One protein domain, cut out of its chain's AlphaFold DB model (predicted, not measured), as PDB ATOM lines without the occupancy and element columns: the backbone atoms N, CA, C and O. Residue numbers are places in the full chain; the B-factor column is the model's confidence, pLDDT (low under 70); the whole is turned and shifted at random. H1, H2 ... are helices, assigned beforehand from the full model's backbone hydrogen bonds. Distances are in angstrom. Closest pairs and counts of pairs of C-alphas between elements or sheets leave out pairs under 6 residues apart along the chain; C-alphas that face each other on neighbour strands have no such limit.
ATOM      1  N   SER A 105     164.982 273.122 345.148       80.06
ATOM      2  CA  SER A 105     164.483 274.050 344.142       80.06
ATOM      3  C   SER A 105     163.034 273.733 343.750       80.06
ATOM      4  O   SER A 105     162.539 272.615 343.933       80.06
ATOM      5  N   GLU A 106     162.341 274.701 343.140       81.69
ATOM      6  CA  GLU A 106     160.986 274.474 342.617       81.69
ATOM      7  C   GLU A 106     160.948 273.307 341.609       81.69
ATOM      8  O   GLU A 106     160.002 272.519 341.629       81.69
ATOM      9  N   SER A 107     161.986 273.135 340.778       86.50
ATOM     10  CA  SER A 107     162.075 272.022 339.821       86.50
ATOM     11  C   SER A 107     162.251 270.660 340.491       86.50
ATOM     12  O   SER A 107     161.655 269.682 340.040       86.50
ATOM     13  N   GLU A 108     163.014 270.574 341.581       89.62
ATOM     14  CA  GLU A 108     163.155 269.326 342.342       89.62
ATOM     15  C   GLU A 108     161.859 268.966 343.069       89.62
ATOM     16  O   GLU A 108     161.443 267.807 343.061       89.62
ATOM     17  N   TRP A 109     161.156 269.957 343.626       89.62
ATOM     18  CA  TRP A 109     159.827 269.731 344.185       89.62
ATOM     19  C   TRP A 109     158.833 269.229 343.134       89.62
ATOM     20  O   TRP A 109     158.054 268.317 343.426       89.62
ATOM     21  N   LEU A 110     158.863 269.786 341.916       90.25
ATOM     22  CA  LEU A 110     158.017 269.333 340.806       90.25
ATOM     23  C   LEU A 110     158.331 267.882 340.444       90.25
ATOM     24  O   LEU A 110     157.416 267.066 340.365       90.25
ATOM     25  N   PHE A 111     159.613 267.529 340.337       91.44
ATOM     26  CA  PHE A 111     160.033 266.153 340.084       91.44
ATOM     27  C   PHE A 111     159.528 265.173 341.157       91.44
ATOM     28  O   PHE A 111     159.034 264.087 340.835       91.44
ATOM     29  N   LEU A 112     159.610 265.547 342.440       91.62
ATOM     30  CA  LEU A 112     159.090 264.727 343.538       91.62
ATOM     31  C   LEU A 112     157.566 264.580 343.466       91.62
ATOM     32  O   LEU A 112     157.045 263.482 343.665       91.62
ATOM     33  N   MET A 113     156.851 265.661 343.153       91.00
ATOM     34  CA  MET A 113     155.404 265.630 342.951       91.00
ATOM     35  C   MET A 113     155.025 264.712 341.781       91.00
ATOM     36  O   MET A 113     154.164 263.849 341.944       91.00
ATOM     37  N   ASP A 114     155.699 264.829 340.638       89.31
ATOM     38  CA  ASP A 114     155.451 263.990 339.462       89.31
ATOM     39  C   ASP A 114     155.739 262.517 339.738       89.31
ATOM     40  O   ASP A 114     154.971 261.648 339.318       89.31
ATOM     41  N   SER A 115     156.797 262.230 340.499       89.81
ATOM     42  CA  SER A 115     157.137 260.874 340.937       89.81
ATOM     43  C   SER A 115     156.047 260.257 341.819       89.81
ATOM     44  O   SER A 115     155.802 259.053 341.747       89.81
ATOM     45  N   VAL A 116     155.377 261.070 342.640       90.31
ATOM     46  CA  VAL A 116     154.262 260.637 343.495       90.31
ATOM     47  C   VAL A 116     152.981 260.449 342.689       90.31
ATOM     48  O   VAL A 116     152.335 259.406 342.819       90.31
ATOM     49  N   ILE A 117     152.622 261.416 341.840       86.88
ATOM     50  CA  ILE A 117     151.393 261.374 341.033       86.88
ATOM     51  C   ILE A 117     151.424 260.190 340.064       86.88
ATOM     52  O   ILE A 117     150.437 259.469 339.967       86.88
ATOM     53  N   ASN A 118     152.564 259.959 339.405       83.06
ATOM     54  CA  ASN A 118     152.737 258.913 338.389       83.06
ATOM     55  C   ASN A 118     153.288 257.595 338.965       83.06
ATOM     56  O   ASN A 118     153.827 256.754 338.235       83.06
ATOM     57  N   SER A 119     153.217 257.417 340.283       85.56
ATOM     58  CA  SER A 119     153.771 256.241 340.940       85.56
ATOM     59  C   SER A 119     153.019 254.963 340.559       85.56
ATOM     60  O   SER A 119     151.797 254.893 340.633       85.56
ATOM     61  N   LYS A 120     153.766 253.898 340.242       81.88
ATOM     62  CA  LYS A 120     153.212 252.551 339.983       81.88
ATOM     63  C   LYS A 120     153.062 251.696 341.251       81.88
ATOM     64  O   LYS A 120     152.730 250.513 341.148       81.88
ATOM     65  N   ILE A 121     153.377 252.256 342.420       85.94
ATOM     66  CA  ILE A 121     153.350 251.562 343.723       85.94
ATOM     67  C   ILE A 121     152.459 252.246 344.756       85.94
ATOM     68  O   ILE A 121     152.243 251.671 345.816       85.94
ATOM     69  N   LEU A 122     151.977 253.458 344.470       86.38
ATOM     70  CA  LEU A 122     150.998 254.133 345.310       86.38
ATOM     71  C   LEU A 122     149.598 253.854 344.772       86.38
ATOM     72  O   LEU A 122     149.380 253.809 343.556       86.38
ATOM     73  N   THR A 123     148.645 253.702 345.682       83.31
ATOM     74  CA  THR A 123     147.232 253.823 345.317       83.31
ATOM     75  C   THR A 123     146.878 255.290 345.051       83.31
ATOM     76  O   THR A 123     147.659 256.197 345.372       83.31
ATOM     77  N   ARG A 124     145.689 255.559 344.494       80.12
ATOM     78  CA  ARG A 124     145.237 256.940 344.257       80.12
ATOM     79  C   ARG A 124     145.158 257.711 345.574       80.12
ATOM     80  O   ARG A 124     145.707 258.806 345.677       80.12
ATOM     81  N   LYS A 125     144.544 257.113 346.605       82.75
ATOM     82  CA  LYS A 125     144.414 257.747 347.929       82.75
ATOM     83  C   LYS A 125     145.773 258.020 348.578       82.75
ATOM     84  O   LYS A 125     145.969 259.094 349.152       82.75
ATOM     85  N   GLU A 126     146.716 257.078 348.485       86.44
ATOM     86  CA  GLU A 126     148.078 257.249 349.007       86.44
ATOM     87  C   GLU A 126     148.819 258.388 348.291       86.44
ATOM     88  O   GLU A 126     149.423 259.245 348.948       86.44
ATOM     89  N   SER A 127     148.737 258.421 346.954       87.88
ATOM     90  CA  SER A 127     149.351 259.455 346.118       87.88
ATOM     91  C   SER A 127     148.782 260.838 346.433       87.88
ATOM     92  O   SER A 127     149.542 261.749 346.762       87.88
ATOM     93  N   ASP A 128     147.455 260.984 346.472       85.38
ATOM     94  CA  ASP A 128     146.790 262.250 346.797       85.38
ATOM     95  C   ASP A 128     147.148 262.750 348.206       85.38
ATOM     96  O   ASP A 128     147.385 263.946 348.421       85.38
ATOM     97  N   ASN A 129     147.215 261.851 349.195       87.19
ATOM     98  CA  ASN A 129     147.603 262.208 350.560       87.19
ATOM     99  C   ASN A 129     149.076 262.650 350.646       87.19
ATOM    100  O   ASN A 129     149.400 263.616 351.346       87.19
ATOM    101  N   LEU A 130     149.987 261.980 349.933       89.19
ATOM    102  CA  LEU A 130     151.393 262.385 349.866       89.19
ATOM    103  C   LEU A 130     151.581 263.694 349.091       89.19
ATOM    104  O   LEU A 130     152.273 264.585 349.580       89.19
ATOM    105  N   ALA A 131     150.895 263.870 347.964       88.88
ATOM    106  CA  ALA A 131     150.901 265.105 347.186       88.88
ATOM    107  C   ALA A 131     150.452 266.308 348.029       88.88
ATOM    108  O   ALA A 131     151.098 267.354 348.006       88.88
ATOM    109  N   LYS A 132     149.398 266.169 348.848       86.12
ATOM    110  CA  LYS A 132     148.970 267.227 349.786       86.12
ATOM    111  C   LYS A 132     150.077 267.617 350.768       86.12
ATOM    112  O   LYS A 132     150.301 268.808 350.985       86.12
ATOM    113  N   ARG A 133     150.789 266.634 351.329       86.88
ATOM    114  CA  ARG A 133     151.918 266.868 352.245       86.88
ATOM    115  C   ARG A 133     153.097 267.541 351.536       86.88
ATOM    116  O   ARG A 133     153.642 268.494 352.081       86.88
ATOM    117  N   ILE A 134     153.438 267.125 350.314       89.38
ATOM    118  CA  ILE A 134     154.478 267.782 349.498       89.38
ATOM    119  C   ILE A 134     154.089 269.234 349.201       89.38
ATOM    120  O   ILE A 134     154.886 270.135 349.439       89.38
ATOM    121  N   THR A 135     152.851 269.495 348.762       86.06
ATOM    122  CA  THR A 135     152.372 270.868 348.524       86.06
ATOM    123  C   THR A 135     152.437 271.721 349.788       86.06
ATOM    124  O   THR A 135     152.809 272.889 349.715       86.06
ATOM    125  N   PHE A 136     152.096 271.156 350.948       81.75
ATOM    126  CA  PHE A 136     152.221 271.861 352.222       81.75
ATOM    127  C   PHE A 136     153.680 272.228 352.530       81.75
ATOM    128  O   PHE A 136     153.947 273.353 352.943       81.75
ATOM    129  N   LEU A 137     154.626 271.316 352.283       81.19
ATOM    130  CA  LEU A 137     156.051 271.558 352.523       81.19
ATOM    131  C   LEU A 137     156.651 272.587 351.555       81.19
ATOM    132  O   LEU A 137     157.387 273.462 352.018       81.19
ATOM    133  N   ALA A 138     156.304 272.507 350.266       81.81
ATOM    134  CA  ALA A 138     156.799 273.374 349.190       81.81
ATOM    135  C   ALA A 138     156.109 274.755 349.140       81.81
ATOM    136  O   ALA A 138     156.690 275.740 348.692       81.81
ATOM    137  N   GLY A 139     154.904 274.896 349.705       74.69
ATOM    138  CA  GLY A 139     154.246 276.189 349.931       74.69
ATOM    139  C   GLY A 139     153.277 276.635 348.825       74.69
ATOM    140  O   GLY A 139     152.957 275.907 347.883       74.69
ATOM    141  N   LYS A 140     152.739 277.856 348.961       68.44
ATOM    142  CA  LYS A 140     151.582 278.328 348.167       68.44
ATOM    143  C   LYS A 140     151.849 278.472 346.664       68.44
ATOM    144  O   LYS A 140     150.963 278.138 345.877       68.44
ATOM    145  N   ARG A 141     153.026 278.963 346.251       70.06
ATOM    146  CA  ARG A 141     153.375 279.110 344.821       70.06
ATOM    147  C   ARG A 141     153.384 277.766 344.102       70.06
ATOM    148  O   ARG A 141     152.766 277.627 343.050       70.06
ATOM    149  N   PHE A 142     153.956 276.759 344.750       78.56
ATOM    150  CA  PHE A 142     154.019 275.396 344.246       78.56
ATOM    151  C   PHE A 142     152.632 274.779 343.981       78.56
ATOM    152  O   PHE A 142     152.428 274.073 342.995       78.56
ATOM    153  N   SER A 143     151.634 275.105 344.810       74.12
ATOM    154  CA  SER A 143     150.243 274.665 344.603       74.12
ATOM    155  C   SER A 143     149.656 275.135 343.263       74.12
ATOM    156  O   SER A 143     148.923 274.396 342.609       74.12
ATOM    157  N   LYS A 144     150.001 276.352 342.811       78.81
ATOM    158  CA  LYS A 144     149.534 276.879 341.517       78.81
ATOM    159  C   LYS A 144     150.163 276.127 340.344       78.81
ATOM    160  O   LYS A 144     149.466 275.818 339.383       78.81
ATOM    161  N   LEU A 145     151.451 275.801 340.449       78.19
ATOM    162  CA  LEU A 145     152.181 275.056 339.418       78.19
ATOM    163  C   LEU A 145     151.699 273.606 339.294       78.19
ATOM    164  O   LEU A 145     151.753 273.033 338.214       78.19
ATOM    165  N   THR A 146     151.163 273.031 340.373       80.62
ATOM    166  CA  THR A 146     150.775 271.614 340.445       80.62
ATOM    167  C   THR A 146     149.280 271.351 340.260       80.62
ATOM    168  O   THR A 146     148.799 270.255 340.542       80.62
ATOM    169  N   GLN A 147     148.520 272.316 339.722       81.19
ATOM    170  CA  GLN A 147     147.084 272.141 339.446       81.19
ATOM    171  C   GLN A 147     146.783 270.992 338.470       81.19
ATOM    172  O   GLN A 147     145.706 270.397 338.536       81.19
ATOM    173  N   TYR A 148     147.730 270.641 337.592       80.00
ATOM    174  CA  TYR A 148     147.585 269.532 336.643       80.00
ATOM    175  C   TYR A 148     147.368 268.174 337.322       80.00
ATOM    176  O   TYR A 148     146.793 267.289 336.694       80.00
ATOM    177  N   ARG A 149     147.741 268.005 338.600       74.81
ATOM    178  CA  ARG A 149     147.505 266.758 339.348       74.81
ATOM    179  C   ARG A 149     146.030 266.352 339.372       74.81
ATOM    180  O   ARG A 149     145.711 265.175 339.297       74.81
ATOM    181  N   HIS A 150     145.129 267.337 339.380       76.44
ATOM    182  CA  HIS A 150     143.679 267.123 339.350       76.44
ATOM    183  C   HIS A 150     143.169 266.660 337.976       76.44
ATOM    184  O   HIS A 150     142.019 266.273 337.845       76.44
ATOM    185  N   ARG A 151     144.007 266.688 336.932       68.00
ATOM    186  CA  ARG A 151     143.677 266.150 335.600       68.00
ATOM    187  C   ARG A 151     144.059 264.674 335.460       68.00
ATOM    188  O   ARG A 151     143.694 264.049 334.471       68.00
ATOM    189  N   MET A 152     144.791 264.118 336.429       63.56
ATOM    190  CA  MET A 152     145.321 262.749 336.391       63.56
ATOM    191  C   MET A 152     144.426 261.737 337.120       63.56
ATOM    192  O   MET A 152     144.843 260.614 337.380       63.56
ATOM    193  N   GLU A 153     143.171 262.096 337.407       60.41
ATOM    194  CA  GLU A 153     142.231 261.256 338.165       60.41
ATOM    195  C   GLU A 153     141.965 259.877 337.542       60.41
ATOM    196  O   GLU A 153     141.611 258.940 338.259       60.41
ATOM    197  N   ASN A 154     142.169 259.747 336.227       57.34
ATOM    198  CA  ASN A 154     141.938 258.523 335.459       57.34
ATOM    199  C   ASN A 154     143.203 257.665 335.265       57.34
ATOM    200  O   ASN A 154     143.197 256.750 334.441       57.34
ATOM    201  N   GLN A 155     144.311 257.962 335.956       59.25
ATOM    202  CA  GLN A 155     145.511 257.133 335.847       59.25
ATOM    203  C   GLN A 155     145.311 255.730 336.456       59.25
ATOM    204  O   GLN A 155     144.599 255.575 337.450       59.25
ATOM    205  N   PRO A 156     145.952 254.691 335.884       55.66
ATOM    206  CA  PRO A 156     145.896 253.338 336.423       55.66
ATOM    207  C   PRO A 156     146.782 253.230 337.675       55.66
ATOM    208  O   PRO A 156     147.981 252.963 337.584       55.66
ATOM    209  N   TYR A 157     146.186 253.449 338.846       59.06
ATOM    210  CA  TYR A 157     146.838 253.283 340.149       59.06
ATOM    211  C   TYR A 157     146.893 251.817 340.592       59.06
ATOM    212  O   TYR A 157     146.177 250.956 340.076       59.06
ATOM    213  N   PHE A 158     147.743 251.528 341.583       63.47
ATOM    214  CA  PHE A 158     147.711 250.233 342.259       63.47
ATOM    215  C   PHE A 158     146.343 250.047 342.939       63.47
ATOM    216  O   PHE A 158     145.905 250.909 343.699       63.47
ATOM    217  N   VAL A 159     145.654 248.944 342.638       59.94
ATOM    218  CA  VAL A 159     144.339 248.625 343.216       59.94
ATOM    219  C   VAL A 159     144.529 248.191 344.671       59.94
ATOM    220  O   VAL A 159     145.273 247.251 344.943       59.94
ATOM    221  N   GLY A 160     143.866 248.878 345.599       60.47
ATOM    222  CA  GLY A 160     143.943 248.581 347.036       60.47
ATOM    223  C   GLY A 160     143.339 249.657 347.942       60.47
ATOM    224  O   GLY A 160     143.717 249.754 349.104       60.47
ATOM    225  N   ASP A 161     142.442 250.492 347.409       61.53
ATOM    226  CA  ASP A 161     141.877 251.646 348.122       61.53
ATOM    227  C   ASP A 161     140.696 251.286 349.042       61.53
ATOM    228  O   ASP A 161     140.233 252.155 349.786       61.53
ATOM    229  N   ASP A 162     140.207 250.044 348.994       62.38
ATOM    230  CA  ASP A 162     138.919 249.642 349.579       62.38
ATOM    231  C   ASP A 162     138.886 249.786 351.109       62.38
ATOM    232  O   ASP A 162     137.884 250.233 351.665       62.38
ATOM    233  N   ASP A 163     140.015 249.532 351.779       62.38
ATOM    234  CA  ASP A 163     140.117 249.556 353.246       62.38
ATOM    235  C   ASP A 163     140.637 250.893 353.810       62.38
ATOM    236  O   ASP A 163     140.737 251.076 355.025       62.38
ATOM    237  N   ILE A 164     141.009 251.845 352.948       64.25
ATOM    238  CA  ILE A 164     141.607 253.115 353.378       64.25
ATOM    239  C   ILE A 164     140.500 254.133 353.668       64.25
ATOM    240  O   ILE A 164     139.822 254.605 352.746       64.25
ATOM    241  N   ASP A 165     140.364 254.539 354.934       61.12
ATOM    242  CA  ASP A 165     139.471 255.631 355.333       61.12
ATOM    243  C   ASP A 165     139.871 256.937 354.621       61.12
ATOM    244  O   ASP A 165     140.951 257.494 354.832       61.12
ATOM    245  N   GLY A 166     138.972 257.451 353.775       58.72
ATOM    246  CA  GLY A 166     139.168 258.689 353.017       58.72
ATOM    247  C   GLY A 166     139.289 259.950 353.882       58.72
ATOM    248  O   GLY A 166     139.628 261.011 353.357       58.72
ATOM    249  N   LYS A 167     139.030 259.854 355.194       62.62
ATOM    250  CA  LYS A 167     139.206 260.940 356.172       62.62
ATOM    251  C   LYS A 167     140.544 260.886 356.919       62.62
ATOM    252  O   LYS A 167     140.810 261.772 357.732       62.62
ATOM    253  N   ALA A 168     141.395 259.893 356.655       62.53
ATOM    254  CA  ALA A 168     142.691 259.777 357.312       62.53
ATOM    255  C   ALA A 168     143.613 260.961 356.957       62.53
ATOM    256  O   ALA A 168     143.884 261.246 355.788       62.53
ATOM    257  N   GLY A 169     144.121 261.656 357.981       65.88
ATOM    258  CA  GLY A 169     145.030 262.794 357.799       65.88
ATOM    259  C   GLY A 169     146.391 262.385 357.224       65.88
ATOM    260  O   GLY A 169     146.891 263.019 356.296       65.88
ATOM    261  N   TYR A 170     146.970 261.292 357.725       78.25
ATOM    262  CA  TYR A 170     148.240 260.731 357.264       78.25
ATOM    263  C   TYR A 170     148.020 259.303 356.766       78.25
ATOM    264  O   TYR A 170     147.493 258.470 357.500       78.25
ATOM    265  N   ILE A 171     148.458 259.029 355.537       79.50
ATOM    266  CA  ILE A 171     148.448 257.690 354.944       79.50
ATOM    267  C   ILE A 171     149.895 257.334 354.582       79.50
ATOM    268  O   ILE A 171     150.550 258.031 353.794       79.50
ATOM    269  N   GLU A 172     150.426 256.284 355.209       81.62
ATOM    270  CA  GLU A 172     151.711 255.678 354.843       81.62
ATOM    271  C   GLU A 172     151.467 254.619 353.777       81.62
ATOM    272  O   GLU A 172     150.619 253.749 353.968       81.62
ATOM    273  N   SER A 173     152.222 254.671 352.678       84.50
ATOM    274  CA  SER A 173     152.060 253.671 351.630       84.50
ATOM    275  C   SER A 173     152.455 252.287 352.112       84.50
ATOM    276  O   SER A 173     153.549 252.101 352.656       84.50
TER     277      SER A 173
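What this domain is: This is residues 105 to 173 of the 268 residues of an uncharacterized protein of Dorea formicigenerans (UniProt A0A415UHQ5). A helical hairpin, H1 and H2 side by side, makes the core; the short helices H3 and H4 fold back along one side of it, and a long loop, residues 152 to 173, swings past the end where H1 links to H2. The printed part has 69 residues with four named helices, H1, H2, H3, H4 in chain order, and no named strand; its class is all helix. It is compact, with a radius of gyration of the C-alphas of 11.9 A and spans of 35 by 23 by 17 A.

Where its parts are: Find C-alpha 106 at (160.986, 274.474, 342.617); from there H1 runs 16.3 A to residue 117. H2, residues 124 to 138, begins at (145.237, 256.940, 344.257) and measures 20.7 A. Next come H3, residues 140 to 145, 9.4 A, and H4, residues 147 to 151, 7.9 A, which ends at (143.677, 266.150, 335.600).

How they stand to each other: Look first at the hairpin: H1 and H2 touch, their closest C-alphas, Val 116 and Ser 127, 5.7 A apart, at a shallow tilt of 13 degrees, opposite ways. H3 is close to H2 but not clearly touching, with the C-alphas of Thr 135 and Ser 143 closest at 5.9 A, at a steep tilt of 53 degrees. H4 is close to H1 but not clearly touching: the C-alphas of Ile 117 and Arg 149 are closest, at 6.9 A. H2 and H4 are apart. Every O i to N i+4 pair is within hydrogen-bond range in H1 and H2, against 1 of 2 in H3 and 0 of 1 in H4, where 2 of 2 O i to N i+3 pairs are.

The domain as a whole: The C-alphas farthest apart, Ser 105 and Asp 162, are 35.8 A apart. The printed part has no cut, and no link between helices is long. Mean pLDDT of the printed part is 77.4; look for values under 70 at residue 140 and residues 151 to 169.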